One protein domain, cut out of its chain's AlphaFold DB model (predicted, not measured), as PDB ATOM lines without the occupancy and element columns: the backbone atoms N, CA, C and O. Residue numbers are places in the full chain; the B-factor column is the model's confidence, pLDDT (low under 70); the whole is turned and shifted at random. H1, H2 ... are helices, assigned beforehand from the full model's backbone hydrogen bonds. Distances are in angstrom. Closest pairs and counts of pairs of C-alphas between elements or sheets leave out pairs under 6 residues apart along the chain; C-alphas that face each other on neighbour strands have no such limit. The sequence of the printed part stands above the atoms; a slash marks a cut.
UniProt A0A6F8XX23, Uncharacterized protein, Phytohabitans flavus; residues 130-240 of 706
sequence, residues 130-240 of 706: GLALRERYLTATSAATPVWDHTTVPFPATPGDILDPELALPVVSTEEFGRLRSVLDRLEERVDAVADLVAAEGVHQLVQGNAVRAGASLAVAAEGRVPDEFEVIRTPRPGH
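What this domain is: This is residues 130 to 240 of the 706 residues of an uncharacterized protein of Phytohabitans flavus (UniProt A0A6F8XX23). One long helix, H2, makes the long axis of an elongated model; the short helix H3 folds back along its last part as a helical hairpin, while the short helix H1 is set crosswise beside its first half. The long link of residues 142 to 174, without a named element, loops about at the end where H2 begins, and a tail after H3 runs away at the other end to His 240. The printed part has 111 residues with three named helices, in the order H1, H2, H3, and no named strand; the class is all helix. It is only just loose, close to extended, with a radius of gyration of the C-alphas of 19.5 A, and the C-alphas span 60 by 36 by 26 A.

How they stand to each other: H1, residues 130 to 141, touches H2, residues 175 to 207, through residues 134 to 137 of H1 and 184 to 188 of H2 alone. Their closest C-alphas are those of Arg 134 and Glu 188, 6.5 A apart. The two lines stand at 70.4 degrees, only just about perpendicular. H2 and H3, residues 211 to 223, form a helical hairpin: they touch at a shallow tilt of 20 degrees, opposite ways. Here H2 touches H3 with residues 195 to 206 alone, and the closest C-alphas are those of Gly 202 and Ala 214, 4.1 A apart. H1 and H3 are apart. In H1 and H2 every O i to N i+4 pair is within hydrogen-bond range; in H3 this holds for 7 of 9.

Where its parts are: H1 begins at C-alpha 130, at (-40.800, -3.154, -15.164), and measures 16.1 A from first to last C-alpha. H2 begins at C-alpha 175, at (-54.512, 8.969, -2.744), and its 33 residues measure 47.7 A. H3 has 13 residues, measures 17.9 A and ends at C-alpha 223, at (-34.269, -8.951, -27.068).

The domain as a whole: The printed part runs from residue 130 to 240 and has no cut. The two C-alphas farthest apart are those of Gly 160 and His 240, at 64.5 A. The link from H1 to H2, 33 residues, is long; the link from H2 to H3, 3 residues, is tight. Residues 224 to 240 have no named element, and their C-alphas lie 13 to 38 A from the mean of the C-alphas. The mean pLDDT of the printed part is 76.5; it is under 70 at residues 130 to 131, 164 to 167, 207, 215 to 229 and 234 to 238.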
ATOM      1  N   GLY A 130     -39.603  -3.874 -14.733       67.69
ATOM      2  CA  GLY A 130     -40.800  -3.154 -15.164       67.69
ATOM      3  C   GLY A 130     -41.733  -3.998 -16.038       67.69
ATOM      4  O   GLY A 130     -42.945  -3.787 -16.001       67.69
ATOM      5  N   LEU A 131     -41.205  -4.981 -16.778       69.56
ATOM      6  CA  LEU A 131     -42.010  -5.916 -17.567       69.56
ATOM      7  C   LEU A 131     -42.681  -6.939 -16.651       69.56
ATOM      8  O   LEU A 131     -43.892  -7.120 -16.740       69.56
ATOM      9  N   ALA A 132     -41.943  -7.511 -15.697       74.06
ATOM     10  CA  ALA A 132     -42.524  -8.402 -14.690       74.06
ATOM     11  C   ALA A 132     -43.550  -7.677 -13.795       74.06
ATOM     12  O   ALA A 132     -44.576  -8.245 -13.415       74.06
ATOM     13  N   LEU A 133     -43.313  -6.399 -13.481       80.19
ATOM     14  CA  LEU A 133     -44.265  -5.544 -12.771       80.19
ATOM     15  C   LEU A 133     -45.528  -5.301 -13.602       80.19
ATOM     16  O   LEU A 133     -46.629  -5.392 -13.063       80.19
ATOM     17  N   ARG A 134     -45.382  -5.034 -14.907       82.00
ATOM     18  CA  ARG A 134     -46.509  -4.911 -15.840       82.00
ATOM     19  C   ARG A 134     -47.303  -6.214 -15.929       82.00
ATOM     20  O   ARG A 134     -48.524  -6.164 -15.881       82.00
ATOM     21  N   GLU A 135     -46.652  -7.371 -16.022       82.94
ATOM     22  CA  GLU A 135     -47.337  -8.673 -16.068       82.94
ATOM     23  C   GLU A 135     -48.149  -8.937 -14.797       82.94
ATOM     24  O   GLU A 135     -49.312  -9.341 -14.863       82.94
ATOM     25  N   ARG A 136     -47.570  -8.638 -13.632       85.25
ATOM     26  CA  ARG A 136     -48.264  -8.717 -12.342       85.25
ATOM     27  C   ARG A 136     -49.421  -7.724 -12.249       85.25
ATOM     28  O   ARG A 136     -50.476  -8.078 -11.729       85.25
ATOM     29  N   TYR A 137     -49.250  -6.515 -12.784       86.69
ATOM     30  CA  TYR A 137     -50.298  -5.496 -12.855       86.69
ATOM     31  C   TYR A 137     -51.467  -5.931 -13.747       86.69
ATOM     32  O   TYR A 137     -52.609  -5.904 -13.302       86.69
ATOM     33  N   LEU A 138     -51.189  -6.414 -14.960       84.62
ATOM     34  CA  LEU A 138     -52.207  -6.930 -15.882       84.62
ATOM     35  C   LEU A 138     -52.924  -8.155 -15.310       84.62
ATOM     36  O   LEU A 138     -54.137  -8.297 -15.450       84.62
ATOM     37  N   THR A 139     -52.193  -9.026 -14.613       86.75
ATOM     38  CA  THR A 139     -52.788 -10.173 -13.918       86.75
ATOM     39  C   THR A 139     -53.755  -9.700 -12.831       86.75
ATOM     40  O   THR A 139     -54.878 -10.205 -12.768       86.75
ATOM     41  N   ALA A 140     -53.377  -8.681 -12.045       85.81
ATOM     42  CA  ALA A 140     -54.246  -8.073 -11.037       85.81
ATOM     43  C   ALA A 140     -55.527  -7.488 -11.637       85.81
ATOM     44  O   ALA A 140     -56.590  -7.634 -11.041       85.81
ATOM     45  N   THR A 141     -55.439  -6.824 -12.790       86.38
ATOM     46  CA  THR A 141     -56.546  -6.073 -13.405       86.38
ATOM     47  C   THR A 141     -57.356  -6.869 -14.431       86.38
ATOM     48  O   THR A 141     -58.378  -6.381 -14.904       86.38
ATOM     49  N   SER A 142     -56.961  -8.108 -14.738       83.44
ATOM     50  CA  SER A 142     -57.660  -8.985 -15.693       83.44
ATOM     51  C   SER A 142     -59.083  -9.381 -15.266       83.44
ATOM     52  O   SER A 142     -59.914  -9.735 -16.106       83.44
ATOM     53  N   ALA A 143     -59.385  -9.321 -13.967       78.94
ATOM     54  CA  ALA A 143     -60.695  -9.626 -13.406       78.94
ATOM     55  C   ALA A 143     -61.543  -8.357 -13.204       78.94
ATOM     56  O   ALA A 143     -61.028  -7.272 -12.952       78.94
ATOM     57  N   ALA A 144     -62.876  -8.504 -13.214       77.50
ATOM     58  CA  ALA A 144     -63.818  -7.393 -12.997       77.50
ATOM     59  C   ALA A 144     -63.620  -6.659 -11.653       77.50
ATOM     60  O   ALA A 144     -64.078  -5.531 -11.478       77.50
ATOM     61  N   THR A 145     -62.962  -7.299 -10.687       83.19
ATOM     62  CA  THR A 145     -62.471  -6.673  -9.457       83.19
ATOM     63  C   THR A 145     -60.976  -6.953  -9.353       83.19
ATOM     64  O   THR A 145     -60.613  -8.131  -9.359       83.19
ATOM     65  N   PRO A 146     -60.119  -5.918  -9.259       84.75
ATOM     66  CA  PRO A 146     -58.682  -6.128  -9.203       84.75
ATOM     67  C   PRO A 146     -58.249  -6.945  -7.982       84.75
ATOM     68  O   PRO A 146     -58.724  -6.693  -6.872       84.75
ATOM     69  N   VAL A 147     -57.339  -7.896  -8.188       86.50
ATOM     70  CA  VAL A 147     -56.789  -8.753  -7.127       86.50
ATOM     71  C   VAL A 147     -55.366  -8.308  -6.802       86.50
ATOM     72  O   VAL A 147     -54.471  -8.425  -7.637       86.50
ATOM     73  N   TRP A 148     -55.164  -7.811  -5.582       86.62
ATOM     74  CA  TRP A 148     -53.876  -7.327  -5.082       86.62
ATOM     75  C   TRP A 148     -53.339  -8.279  -4.016       86.62
ATOM     76  O   TRP A 148     -53.831  -8.299  -2.887       86.62
ATOM     77  N   ASP A 149     -52.360  -9.102  -4.379       82.62
ATOM     78  CA  ASP A 149     -51.735 -10.065  -3.477       82.62
ATOM     79  C   ASP A 149     -50.255 -10.298  -3.836       82.62
ATOM     80  O   ASP A 149     -49.680  -9.616  -4.684       82.62
ATOM     81  N   HIS A 150     -49.619 -11.257  -3.162       78.81
ATOM     82  CA  HIS A 150     -48.214 -11.622  -3.369       78.81
ATOM     83  C   HIS A 150     -47.916 -12.233  -4.752       78.81
ATOM     84  O   HIS A 150     -46.754 -12.296  -5.156       78.81
ATOM     85  N   THR A 151     -48.940 -12.707  -5.468       76.62
ATOM     86  CA  THR A 151     -48.826 -13.244  -6.832       76.62
ATOM     87  C   THR A 151     -48.983 -12.158  -7.897       76.62
ATOM     88  O   THR A 151     -48.504 -12.333  -9.018       76.62
ATOM     89  N   THR A 152     -49.588 -11.020  -7.541       84.56
ATOM     90  CA  THR A 152     -49.733  -9.838  -8.396       84.56
ATOM     91  C   THR A 152     -48.880  -8.669  -7.874       84.56
ATOM     92  O   THR A 152     -47.660  -8.802  -7.750       84.56
ATOM     93  N   VAL A 153     -49.481  -7.507  -7.603       85.19
ATOM     94  CA  VAL A 153     -48.839  -6.382  -6.914       85.19
ATOM     95  C   VAL A 153     -49.436  -6.307  -5.503       85.19
ATOM     96  O   VAL A 153     -50.651  -6.122  -5.394       85.19
ATOM     97  N   PRO A 154     -48.634  -6.434  -4.427       85.75
ATOM     98  CA  PRO A 154     -49.145  -6.642  -3.070       85.75
ATOM     99  C   PRO A 154     -49.630  -5.338  -2.408       85.75
ATOM    100  O   PRO A 154     -49.145  -4.947  -1.349       85.75
ATOM    101  N   PHE A 155     -50.587  -4.637  -3.025       86.94
ATOM    102  CA  PHE A 155     -51.235  -3.473  -2.414       86.94
ATOM    103  C   PHE A 155     -52.186  -3.912  -1.287       86.94
ATOM    104  O   PHE A 155     -53.131  -4.659  -1.550       86.94
ATOM    105  N   PRO A 156     -51.995  -3.448  -0.039       83.38
ATOM    106  CA  PRO A 156     -52.852  -3.839   1.076       83.38
ATOM    107  C   PRO A 156     -54.282  -3.300   0.920       83.38
ATOM    108  O   PRO A 156     -54.496  -2.152   0.524       83.38
ATOM    109  N   ALA A 157     -55.288  -4.113   1.254       82.31
ATOM    110  CA  ALA A 157     -56.693  -3.699   1.198       82.31
ATOM    111  C   ALA A 157     -57.078  -2.820   2.401       82.31
ATOM    112  O   ALA A 157     -57.902  -1.911   2.277       82.31
ATOM    113  N   THR A 158     -56.450  -3.057   3.554       81.69
ATOM    114  CA  THR A 158     -56.605  -2.283   4.787       81.69
ATOM    115  C   THR A 158     -55.243  -1.973   5.430       81.69
ATOM    116  O   THR A 158     -54.279  -2.700   5.203       81.69
ATOM    117  N   PRO A 159     -55.123  -0.931   6.280       74.94
ATOM    118  CA  PRO A 159     -53.848  -0.548   6.905       74.94
ATOM    119  C   PRO A 159     -53.200  -1.608   7.813       74.94
ATOM    120  O   PRO A 159     -52.055  -1.436   8.218       74.94
ATOM    121  N   GLY A 160     -53.940  -2.659   8.187       73.62
ATOM    122  CA  GLY A 160     -53.436  -3.769   8.996       73.62
ATOM    123  C   GLY A 160     -52.931  -4.963   8.182       73.62
ATOM    124  O   GLY A 160     -52.384  -5.891   8.778       73.62
ATOM    125  N   ASP A 161     -53.110  -4.957   6.858       76.88
ATOM    126  CA  ASP A 161     -52.710  -6.066   5.995       76.88
ATOM    127  C   ASP A 161     -51.210  -5.988   5.697       76.88
ATOM    128  O   ASP A 161     -50.735  -5.057   5.047       76.88
ATOM    129  N   ILE A 162     -50.454  -6.984   6.158       72.62
ATOM    130  CA  ILE A 162     -49.038  -7.154   5.816       72.62
ATOM    131  C   ILE A 162     -48.969  -8.227   4.731       72.62
ATOM    132  O   ILE A 162     -49.000  -9.419   5.030       72.62
ATOM    133  N   LEU A 163     -48.938  -7.793   3.472       73.38
ATOM    134  CA  LEU A 163     -48.845  -8.689   2.313       73.38
ATOM    135  C   LEU A 163     -47.393  -9.043   1.975       73.38
ATOM    136  O   LEU A 163     -47.116 -10.180   1.600       73.38
ATOM    137  N   ASP A 164     -46.478  -8.094   2.163       69.81
ATOM    138  CA  ASP A 164     -45.036  -8.299   2.071       69.81
ATOM    139  C   ASP A 164     -44.347  -7.459   3.167       69.81
ATOM    140  O   ASP A 164     -44.505  -6.237   3.189       69.81
ATOM    141  N   PRO A 165     -43.636  -8.081   4.126       65.19
ATOM    142  CA  PRO A 165     -43.010  -7.371   5.239       65.19
ATOM    143  C   PRO A 165     -41.804  -6.511   4.825       65.19
ATOM    144  O   PRO A 165     -41.365  -5.682   5.624       65.19
ATOM    145  N   GLU A 166     -41.268  -6.691   3.615       63.34
ATOM    146  CA  GLU A 166     -40.120  -5.937   3.095       63.34
ATOM    147  C   GLU A 166     -40.541  -4.755   2.198       63.34
ATOM    148  O   GLU A 166     -39.733  -3.860   1.941       63.34
ATOM    149  N   LEU A 167     -41.810  -4.696   1.769       66.75
ATOM    150  CA  LEU A 167     -42.349  -3.687   0.848       66.75
ATOM    151  C   LEU A 167     -43.490  -2.874   1.484       66.75
ATOM    152  O   LEU A 167     -44.597  -3.359   1.696       66.75
ATOM    153  N   ALA A 168     -43.247  -1.583   1.726       73.44
ATOM    154  CA  ALA A 168     -44.263  -0.652   2.222       73.44
ATOM    155  C   ALA A 168     -45.076  -0.041   1.062       73.44
ATOM    156  O   ALA A 168     -44.760   1.046   0.578       73.44
ATOM    157  N   LEU A 169     -46.117  -0.745   0.603       79.75
ATOM    158  CA  LEU A 169     -47.043  -0.251  -0.424       79.75
ATOM    159  C   LEU A 169     -48.297   0.408   0.188       79.75
ATOM    160  O   LEU A 169     -48.769  -0.023   1.242       79.75
ATOM    161  N   PRO A 170     -48.867   1.444  -0.456       85.00
ATOM    162  CA  PRO A 170     -50.026   2.156   0.069       85.00
ATOM    163  C   PRO A 170     -51.317   1.340  -0.049       85.00
ATOM    164  O   PRO A 170     -51.508   0.561  -0.982       85.00
ATOM    165  N   VAL A 171     -52.244   1.576   0.883       86.00
ATOM    166  CA  VAL A 171     -53.557   0.915   0.909       86.00
ATOM    167  C   VAL A 171     -54.397   1.334  -0.299       86.00
ATOM    168  O   VAL A 171     -54.424   2.516  -0.648       86.00
ATOM    169  N   VAL A 172     -55.135   0.398  -0.901       84.81
ATOM    170  CA  VAL A 172     -55.907   0.584  -2.152       84.81
ATOM    171  C   VAL A 172     -56.880   1.781  -2.117       84.81
ATOM    172  O   VAL A 172     -57.202   2.362  -3.150       84.81
ATOM    173  N   SER A 173     -57.345   2.206  -0.939       81.56
ATOM    174  CA  SER A 173     -58.262   3.346  -0.775       81.56
ATOM    175  C   SER A 173     -57.580   4.718  -0.652       81.56
ATOM    176  O   SER A 173     -58.263   5.713  -0.412       81.56
ATOM    177  N   THR A 174     -56.249   4.790  -0.731       86.75
ATOM    178  CA  THR A 174     -55.477   6.023  -0.487       86.75
ATOM    179  C   THR A 174     -55.203   6.816  -1.767       86.75
ATOM    180  O   THR A 174     -55.192   6.279  -2.875       86.75
ATOM    181  N   GLU A 175     -54.932   8.116  -1.622       85.44
ATOM    182  CA  GLU A 175     -54.512   8.969  -2.744       85.44
ATOM    183  C   GLU A 175     -53.159   8.519  -3.328       85.44
ATOM    184  O   GLU A 175     -52.951   8.564  -4.541       85.44
ATOM    185  N   GLU A 176     -52.255   8.026  -2.477       82.00
ATOM    186  CA  GLU A 176     -50.944   7.497  -2.869       82.00
ATOM    187  C   GLU A 176     -51.069   6.272  -3.782       82.00
ATOM    188  O   GLU A 176     -50.396   6.211  -4.814       82.00
ATOM    189  N   PHE A 177     -51.993   5.352  -3.480       87.19
ATOM    190  CA  PHE A 177     -52.340   4.250  -4.382       87.19
ATOM    191  C   PHE A 177     -52.832   4.765  -5.739       87.19
ATOM    192  O   PHE A 177     -52.383   4.285  -6.778       87.19
ATOM    193  N   GLY A 178     -53.701   5.782  -5.758       84.69
ATOM    194  CA  GLY A 178     -54.190   6.383  -7.003       84.69
ATOM    195  C   GLY A 178     -53.068   6.951  -7.881       84.69
ATOM    196  O   GLY A 178     -53.080   6.772  -9.102       84.69
ATOM    197  N   ARG A 179     -52.061   7.588  -7.268       84.81
ATOM    198  CA  ARG A 179     -50.877   8.103  -7.976       84.81
ATOM    199  C   ARG A 179     -49.997   6.976  -8.522       84.81
ATOM    200  O   ARG A 179     -49.571   7.072  -9.670       84.81
ATOM    201  N   LEU A 180     -49.762   5.915  -7.743       84.50
ATOM    202  CA  LEU A 180     -48.999   4.743  -8.195       84.50
ATOM    203  C   LEU A 180     -49.713   3.985  -9.312       84.50
ATOM    204  O   LEU A 180     -49.085   3.646 -10.311       84.50
ATOM    205  N   ARG A 181     -51.030   3.792  -9.200       87.56
ATOM    206  CA  ARG A 181     -51.833   3.187 -10.266       87.56
ATOM    207  C   ARG A 181     -51.710   3.978 -11.565       87.56
ATOM    208  O   ARG A 181     -51.427   3.389 -12.592       87.56
ATOM    209  N   SER A 182     -51.778   5.309 -11.507       85.69
ATOM    210  CA  SER A 182     -51.574   6.155 -12.692       85.69
ATOM    211  C   SER A 182     -50.181   5.997 -13.325       85.69
ATOM    212  O   SER A 182     -50.026   6.194 -14.529       85.69
ATOM    213  N   VAL A 183     -49.148   5.661 -12.543       84.94
ATOM    214  CA  VAL A 183     -47.819   5.323 -13.081       84.94
ATOM    215  C   VAL A 183     -47.838   3.954 -13.768       84.94
ATOM    216  O   VAL A 183     -47.259   3.837 -14.843       84.94
ATOM    217  N   LEU A 184     -48.512   2.956 -13.187       85.75
ATOM    218  CA  LEU A 184     -48.673   1.620 -13.779       85.75
ATOM    219  C   LEU A 184     -49.505   1.658 -15.070       85.75
ATOM    220  O   LEU A 184     -49.110   1.039 -16.052       85.75
ATOM    221  N   ASP A 185     -50.571   2.460 -15.105       85.38
ATOM    222  CA  ASP A 185     -51.371   2.719 -16.311       85.38
ATOM    223  C   ASP A 185     -50.504   3.340 -17.418       85.38
ATOM    224  O   ASP A 185     -50.494   2.875 -18.552       85.38
ATOM    225  N   ARG A 186     -49.687   4.353 -17.088       83.19
ATOM    226  CA  ARG A 186     -48.741   4.948 -18.053       83.19
ATOM    227  C   ARG A 186     -47.670   3.965 -18.522       83.19
ATOM    228  O   ARG A 186     -47.175   4.097 -19.638       83.19
ATOM    229  N   LEU A 187     -47.237   3.046 -17.660       82.25
ATOM    230  CA  LEU A 187     -46.275   2.008 -18.027       82.25
ATOM    231  C   LEU A 187     -46.899   1.039 -19.034       82.25
ATOM    232  O   LEU A 187     -46.261   0.729 -20.036       82.25
ATOM    233  N   GLU A 188     -48.133   0.600 -18.790       84.12
ATOM    234  CA  GLU A 188     -48.888  -0.216 -19.738       84.12
ATOM    235  C   GLU A 188     -49.047   0.508 -21.079       84.12
ATOM    236  O   GLU A 188     -48.608  -0.033 -22.088       84.12
ATOM    237  N   GLU A 189     -49.575   1.736 -21.075       84.44
ATOM    238  CA  GLU A 189     -49.801   2.554 -22.275       84.44
ATOM    239  C   GLU A 189     -48.522   2.713 -23.111       84.44
ATOM    240  O   GLU A 189     -48.542   2.608 -24.334       84.44
ATOM    241  N   ARG A 190     -47.371   2.929 -22.461       79.69
ATOM    242  CA  ARG A 190     -46.083   3.057 -23.159       79.69
ATOM    243  C   ARG A 190     -45.598   1.741 -23.753       79.69
ATOM    244  O   ARG A 190     -45.072   1.750 -24.861       79.69
ATOM    245  N   VAL A 191     -45.728   0.632 -23.022       78.12
ATOM    246  CA  VAL A 191     -45.337  -0.691 -23.536       78.12
ATOM    247  C   VAL A 191     -46.248  -1.102 -24.693       78.12
ATOM    248  O   VAL A 191     -45.753  -1.649 -25.675       78.12
ATOM    249  N   ASP A 192     -47.540  -0.790 -24.610       80.56
ATOM    250  CA  ASP A 192     -48.518  -1.008 -25.678       80.56
ATOM    251  C   ASP A 192     -48.187  -0.172 -26.921       80.56
ATOM    252  O   ASP A 192     -48.034  -0.719 -28.008       80.56
ATOM    253  N   ALA A 193     -47.894   1.124 -26.757       79.25
ATOM    254  CA  ALA A 193     -47.476   1.988 -27.860       79.25
ATOM    255  C   ALA A 193     -46.189   1.504 -28.560       79.25
ATOM    256  O   ALA A 193     -46.058   1.613 -29.782       79.25
ATOM    257  N   VAL A 194     -45.225   0.959 -27.806       77.81
ATOM    258  CA  VAL A 194     -44.014   0.345 -28.379       77.81
ATOM    259  C   VAL A 194     -44.359  -0.948 -29.119       77.81
ATOM    260  O   VAL A 194     -43.841  -1.168 -30.213       77.81
ATOM    261  N   ALA A 195     -45.236  -1.785 -28.560       74.75
ATOM    262  CA  ALA A 195     -45.691  -3.010 -29.211       74.75
ATOM    263  C   ALA A 195     -46.426  -2.713 -30.530       74.75
ATOM    264  O   ALA A 195     -46.122  -3.343 -31.543       74.75
ATOM    265  N   ASP A 196     -47.303  -1.709 -30.542       80.75
ATOM    266  CA  ASP A 196     -48.011  -1.230 -31.730       80.75
ATOM    267  C   ASP A 196     -47.048  -0.725 -32.803       80.75
ATOM    268  O   ASP A 196     -47.148  -1.114 -33.968       80.75
ATOM    269  N   LEU A 197     -46.078   0.110 -32.420       80.19
ATOM    270  CA  LEU A 197     -45.079   0.640 -33.347       80.19
ATOM    271  C   LEU A 197     -44.234  -0.479 -33.967       80.19
ATOM    272  O   LEU A 197     -44.004  -0.487 -35.177       80.19
ATOM    273  N   VAL A 198     -43.795  -1.439 -33.153       79.12
ATOM    274  CA  VAL A 198     -42.998  -2.589 -33.597       79.12
ATOM    275  C   VAL A 198     -43.807  -3.516 -34.503       79.12
ATOM    276  O   VAL A 198     -43.297  -3.974 -35.527       79.12
ATOM    277  N   ALA A 199     -45.069  -3.778 -34.161       79.44
ATOM    278  CA  ALA A 199     -45.969  -4.567 -34.992       79.44
ATOM    279  C   ALA A 199     -46.221  -3.873 -36.338       79.44
ATOM    280  O   ALA A 199     -46.134  -4.511 -37.391       79.44
ATOM    281  N   ALA A 200     -46.461  -2.560 -36.318       80.00
ATOM    282  CA  ALA A 200     -46.671  -1.759 -37.514       80.00
ATOM    283  C   ALA A 200     -45.418  -1.713 -38.405       80.00
ATOM    284  O   ALA A 200     -45.535  -1.882 -39.617       80.00
ATOM    285  N   GLU A 201     -44.221  -1.563 -37.828       81.38
ATOM    286  CA  GLU A 201     -42.945  -1.624 -38.555       81.38
ATOM    287  C   GLU A 201     -42.699  -3.012 -39.157       81.38
ATOM    288  O   GLU A 201     -42.358  -3.124 -40.333       81.38
ATOM    289  N   GLY A 202     -42.933  -4.081 -38.391       78.06
ATOM    290  CA  GLY A 202     -42.789  -5.451 -38.878       78.06
ATOM    291  C   GLY A 202     -43.691  -5.730 -40.081       78.06
ATOM    292  O   GLY A 202     -43.237  -6.269 -41.092       78.06
ATOM    293  N   VAL A 203     -44.953  -5.299 -40.007       78.81
ATOM    294  CA  VAL A 203     -45.907  -5.384 -41.120       78.81
ATOM    295  C   VAL A 203     -45.468  -4.510 -42.297       78.81
ATOM    296  O   VAL A 203     -45.472  -4.983 -43.434       78.81
ATOM    297  N   HIS A 204     -45.054  -3.268 -42.044       75.19
ATOM    298  CA  HIS A 204     -44.584  -2.335 -43.068       75.19
ATOM    299  C   HIS A 204     -43.407  -2.912 -43.866       75.19
ATOM    300  O   HIS A 204     -43.450  -2.963 -45.095       75.19
ATOM    301  N   GLN A 205     -42.389  -3.421 -43.170       78.75
ATOM    302  CA  GLN A 205     -41.203  -4.017 -43.781       78.75
ATOM    303  C   GLN A 205     -41.530  -5.314 -44.525       78.75
ATOM    304  O   GLN A 205     -40.989  -5.557 -45.604       78.75
ATOM    305  N   LEU A 206     -42.453  -6.128 -44.001       75.94
ATOM    306  CA  LEU A 206     -42.915  -7.337 -44.682       75.94
ATOM    307  C   LEU A 206     -43.607  -7.001 -46.011       75.94
ATOM    308  O   LEU A 206     -43.328  -7.644 -47.021       75.94
ATOM    309  N   VAL A 207     -44.458  -5.970 -46.026       69.00
ATOM    310  CA  VAL A 207     -45.142  -5.488 -47.239       69.00
ATOM    311  C   VAL A 207     -44.152  -4.915 -48.257       69.00
ATOM    312  O   VAL A 207     -44.332  -5.118 -49.455       69.00
ATOM    313  N   GLN A 208     -43.072  -4.270 -47.809       72.94
ATOM    314  CA  GLN A 208     -41.986  -3.830 -48.694       72.94
ATOM    315  C   GLN A 208     -41.090  -4.977 -49.210       72.94
ATOM    316  O   GLN A 208     -40.162  -4.734 -49.982       72.94
ATOM    317  N   GLY A 209     -41.335  -6.228 -48.802       70.81
ATOM    318  CA  GLY A 209     -40.522  -7.387 -49.182       70.81
ATOM    319  C   GLY A 209     -39.225  -7.535 -48.377       70.81
ATOM    320  O   GLY A 209     -38.378  -8.364 -48.709       70.81
ATOM    321  N   ASN A 210     -39.059  -6.772 -47.296       75.00
ATOM    322  CA  ASN A 210     -37.879  -6.796 -46.441       75.00
ATOM    323  C   ASN A 210     -38.076  -7.724 -45.230       75.00
ATOM    324  O   ASN A 210     -38.193  -7.294 -44.081       75.00
ATOM    325  N   ALA A 211     -38.094  -9.035 -45.490       74.06
ATOM    326  CA  ALA A 211     -38.319 -10.052 -44.458       74.06
ATOM    327  C   ALA A 211     -37.258 -10.038 -43.336       74.06
ATOM    328  O   ALA A 211     -37.570 -10.360 -42.190       74.06
ATOM    329  N   VAL A 212     -36.019  -9.630 -43.641       72.25
ATOM    330  CA  VAL A 212     -34.927  -9.521 -42.656       72.25
ATOM    331  C   VAL A 212     -35.222  -8.414 -41.643       72.25
ATOM    332  O   VAL A 212     -35.105  -8.635 -40.438       72.25
ATOM    333  N   ARG A 213     -35.663  -7.239 -42.107       72.12
ATOM    334  CA  ARG A 213     -35.981  -6.102 -41.230       72.12
ATOM    335  C   ARG A 213     -37.323  -6.259 -40.513       72.12
ATOM    336  O   ARG A 213     -37.451  -5.846 -39.360       72.12
ATOM    337  N   ALA A 214     -38.281  -6.944 -41.136       70.00
ATOM    338  CA  ALA A 214     -39.496  -7.388 -40.457       70.00
ATOM    339  C   ALA A 214     -39.167  -8.317 -39.270       70.00
ATOM    340  O   ALA A 214     -39.686  -8.131 -38.170       70.00
ATOM    341  N   GLY A 215     -38.235  -9.262 -39.462       66.12
ATOM    342  CA  GLY A 215     -37.727 -10.133 -38.398       66.12
ATOM    343  C   GLY A 215     -36.957  -9.385 -37.303       66.12
ATOM    344  O   GLY A 215     -37.133  -9.680 -36.124       66.12
ATOM    345  N   ALA A 216     -36.159  -8.378 -37.668       65.94
ATOM    346  CA  ALA A 216     -35.454  -7.528 -36.705       65.94
ATOM    347  C   ALA A 216     -36.413  -6.701 -35.830       65.94
ATOM    348  O   ALA A 216     -36.148  -6.504 -34.650       65.94
ATOM    349  N   SER A 217     -37.559  -6.281 -36.374       63.84
ATOM    350  CA  SER A 217     -38.606  -5.596 -35.603       63.84
ATOM    351  C   SER A 217     -39.233  -6.540 -34.566       63.84
ATOM    352  O   SER A 217     -39.399  -6.176 -33.411       63.84
ATOM    353  N   LEU A 218     -39.470  -7.810 -34.912       63.34
ATOM    354  CA  LEU A 218     -39.920  -8.833 -33.954       63.34
ATOM    355  C   LEU A 218     -38.880  -9.132 -32.856       63.34
ATOM    356  O   LEU A 218     -39.255  -9.447 -31.727       63.34
ATOM    357  N   ALA A 219     -37.585  -8.991 -33.156       60.66
ATOM    358  CA  ALA A 219     -36.515  -9.148 -32.172       60.66
ATOM    359  C   ALA A 219     -36.522  -8.043 -31.097       60.66
ATOM    360  O   ALA A 219     -36.008  -8.268 -30.006       60.66
ATOM    361  N   VAL A 220     -37.172  -6.896 -31.336       64.12
ATOM    362  CA  VAL A 220     -37.378  -5.844 -30.321       64.12
ATOM    363  C   VAL A 220     -38.189  -6.381 -29.142       64.12
ATOM    364  O   VAL A 220     -37.854  -6.120 -27.990       64.12
ATOM    365  N   ALA A 221     -39.221  -7.181 -29.425       57.72
ATOM    366  CA  ALA A 221     -40.076  -7.784 -28.405       57.72
ATOM    367  C   ALA A 221     -39.370  -8.904 -27.618       57.72
ATOM    368  O   ALA A 221     -39.722  -9.156 -26.470       57.72
ATOM    369  N   ALA A 222     -38.382  -9.572 -28.224       56.44
ATOM    370  CA  ALA A 222     -37.671 -10.701 -27.619       56.44
ATOM    371  C   ALA A 222     -36.350 -10.309 -26.932       56.44
ATOM    372  O   ALA A 222     -35.974 -10.908 -25.929       56.44
ATOM    373  N   GLU A 223     -35.633  -9.322 -27.473       60.84
ATOM    374  CA  GLU A 223     -34.269  -8.951 -27.068       60.84
ATOM    375  C   GLU A 223     -34.168  -7.510 -26.543       60.84
ATOM    376  O   GLU A 223     -33.091  -7.092 -26.116       60.84
ATOM    377  N   GLY A 224     -35.252  -6.725 -26.598       56.88
ATOM    378  CA  GLY A 224     -35.284  -5.330 -26.138       56.88
ATOM    379  C   GLY A 224     -34.438  -4.362 -26.972       56.88
ATOM    380  O   GLY A 224     -34.283  -3.200 -26.600       56.88
ATOM    381  N   ARG A 225     -33.872  -4.813 -28.100       56.28
ATOM    382  CA  ARG A 225     -33.090  -3.965 -29.004       56.28
ATOM    383  C   ARG A 225     -34.010  -3.281 -29.997       56.28
ATOM    384  O   ARG A 225     -34.511  -3.934 -30.901       56.28
ATOM    385  N   VAL A 226     -34.207  -1.980 -29.826       57.31
ATOM    386  CA  VAL A 226     -34.966  -1.129 -30.752       57.31
ATOM    387  C   VAL A 226     -34.141  -0.909 -32.033       57.31
ATOM    388  O   VAL A 226     -32.926  -0.740 -31.919       57.31
ATOM    389  N   PRO A 227     -34.733  -0.924 -33.243       63.19
ATOM    390  CA  PRO A 227     -34.006  -0.618 -34.471       63.19
ATOM    391  C   PRO A 227     -33.582   0.856 -34.479       63.19
ATOM    392  O   PRO A 227     -34.271   1.694 -33.902       63.19
ATOM    393  N   ASP A 228     -32.494   1.181 -35.184       62.47
ATOM    394  CA  ASP A 228     -31.969   2.556 -35.240       62.47
ATOM    395  C   ASP A 228     -32.994   3.563 -35.805       62.47
ATOM    396  O   ASP A 228     -33.025   4.717 -35.383       62.47
ATOM    397  N   GLU A 229     -33.863   3.130 -36.731       67.31
ATOM    398  CA  GLU A 229     -34.942   3.948 -37.296       67.31
ATOM    399  C   GLU A 229     -36.191   3.123 -37.656       67.31
ATOM    400  O   GLU A 229     -36.094   2.066 -38.294       67.31
ATOM    401  N   PHE A 230     -37.368   3.678 -37.339       75.38
ATOM    402  CA  PHE A 230     -38.674   3.208 -37.810       75.38
ATOM    403  C   PHE A 230     -39.049   3.897 -39.130       75.38
ATOM    404  O   PHE A 230     -39.034   5.127 -39.225       75.38
ATOM    405  N   GLU A 231     -39.415   3.128 -40.153       73.81
ATOM    406  CA  GLU A 231     -39.859   3.659 -41.449       73.81
ATOM    407  C   GLU A 231     -41.372   3.823 -41.530       73.81
ATOM    408  O   GLU A 231     -41.849   4.693 -42.258       73.81
ATOM    409  N   VAL A 232     -42.137   3.079 -40.728       76.31
ATOM    410  CA  VAL A 232     -43.602   3.162 -40.707       76.31
ATOM    411  C   VAL A 232     -44.104   4.582 -40.393       76.31
ATOM    412  O   VAL A 232     -45.117   5.033 -40.931       76.31
ATOM    413  N   ILE A 233     -43.344   5.350 -39.607       74.12
ATOM    414  CA  ILE A 233     -43.638   6.756 -39.277       74.12
ATOM    415  C   ILE A 233     -43.321   7.738 -40.417       74.12
ATOM    416  O   ILE A 233     -43.768   8.884 -40.378       74.12
ATOM    417  N   ARG A 234     -42.590   7.298 -41.451       66.00
ATOM    418  CA  ARG A 234     -42.288   8.066 -42.671       66.00
ATOM    419  C   ARG A 234     -43.363   7.897 -43.753       66.00
ATOM    420  O   ARG A 234     -43.147   8.301 -44.894       66.00
ATOM    421  N   THR A 235     -44.524   7.331 -43.412       63.28
ATOM    422  CA  THR A 235     -45.650   7.184 -44.344       63.28
ATOM    423  C   THR A 235     -46.037   8.553 -44.932       63.28
ATOM    424  O   THR A 235     -46.362   9.469 -44.166       63.28
ATOM    425  N   PRO A 236     -46.009   8.724 -46.271       61.09
ATOM    426  CA  PRO A 236     -46.355   9.987 -46.911       61.09
ATOM    427  C   PRO A 236     -47.778  10.408 -46.540       61.09
ATOM    428  O   PRO A 236     -48.739   9.694 -46.822       61.09
ATOM    429  N   ARG A 237     -47.929  11.577 -45.910       67.75
ATOM    430  CA  ARG A 237     -49.252  12.146 -45.633       67.75
ATOM    431  C   ARG A 237     -49.756  12.852 -46.891       67.75
ATOM    432  O   ARG A 237     -49.028  13.698 -47.414       67.75
ATOM    433  N   PRO A 238     -50.975  12.556 -47.378       69.50
ATOM    434  CA  PRO A 238     -51.562  13.348 -48.446       69.50
ATOM    435  C   PRO A 238     -51.750  14.789 -47.959       69.50
ATOM    436  O   PRO A 238     -52.049  15.047 -46.791       69.50
ATOM    437  N   GLY A 239     -51.561  15.737 -48.863       79.12
ATOM    438  CA  GLY A 239     -51.656  17.161 -48.586       79.12
ATOM    439  C   GLY A 239     -51.679  17.949 -49.883       79.12
ATOM    440  O   GLY A 239     -51.628  17.375 -50.973       79.12
ATOM    441  N   HIS A 240     -51.768  19.265 -49.766       83.44
ATOM    442  CA  HIS A 240     -51.634  20.162 -50.904       83.44
ATOM    443  C   HIS A 240     -50.664  21.289 -50.587       83.44
ATOM    444  O   HIS A 240     -50.519  21.699 -49.436       83.44
TER     445      HIS A 240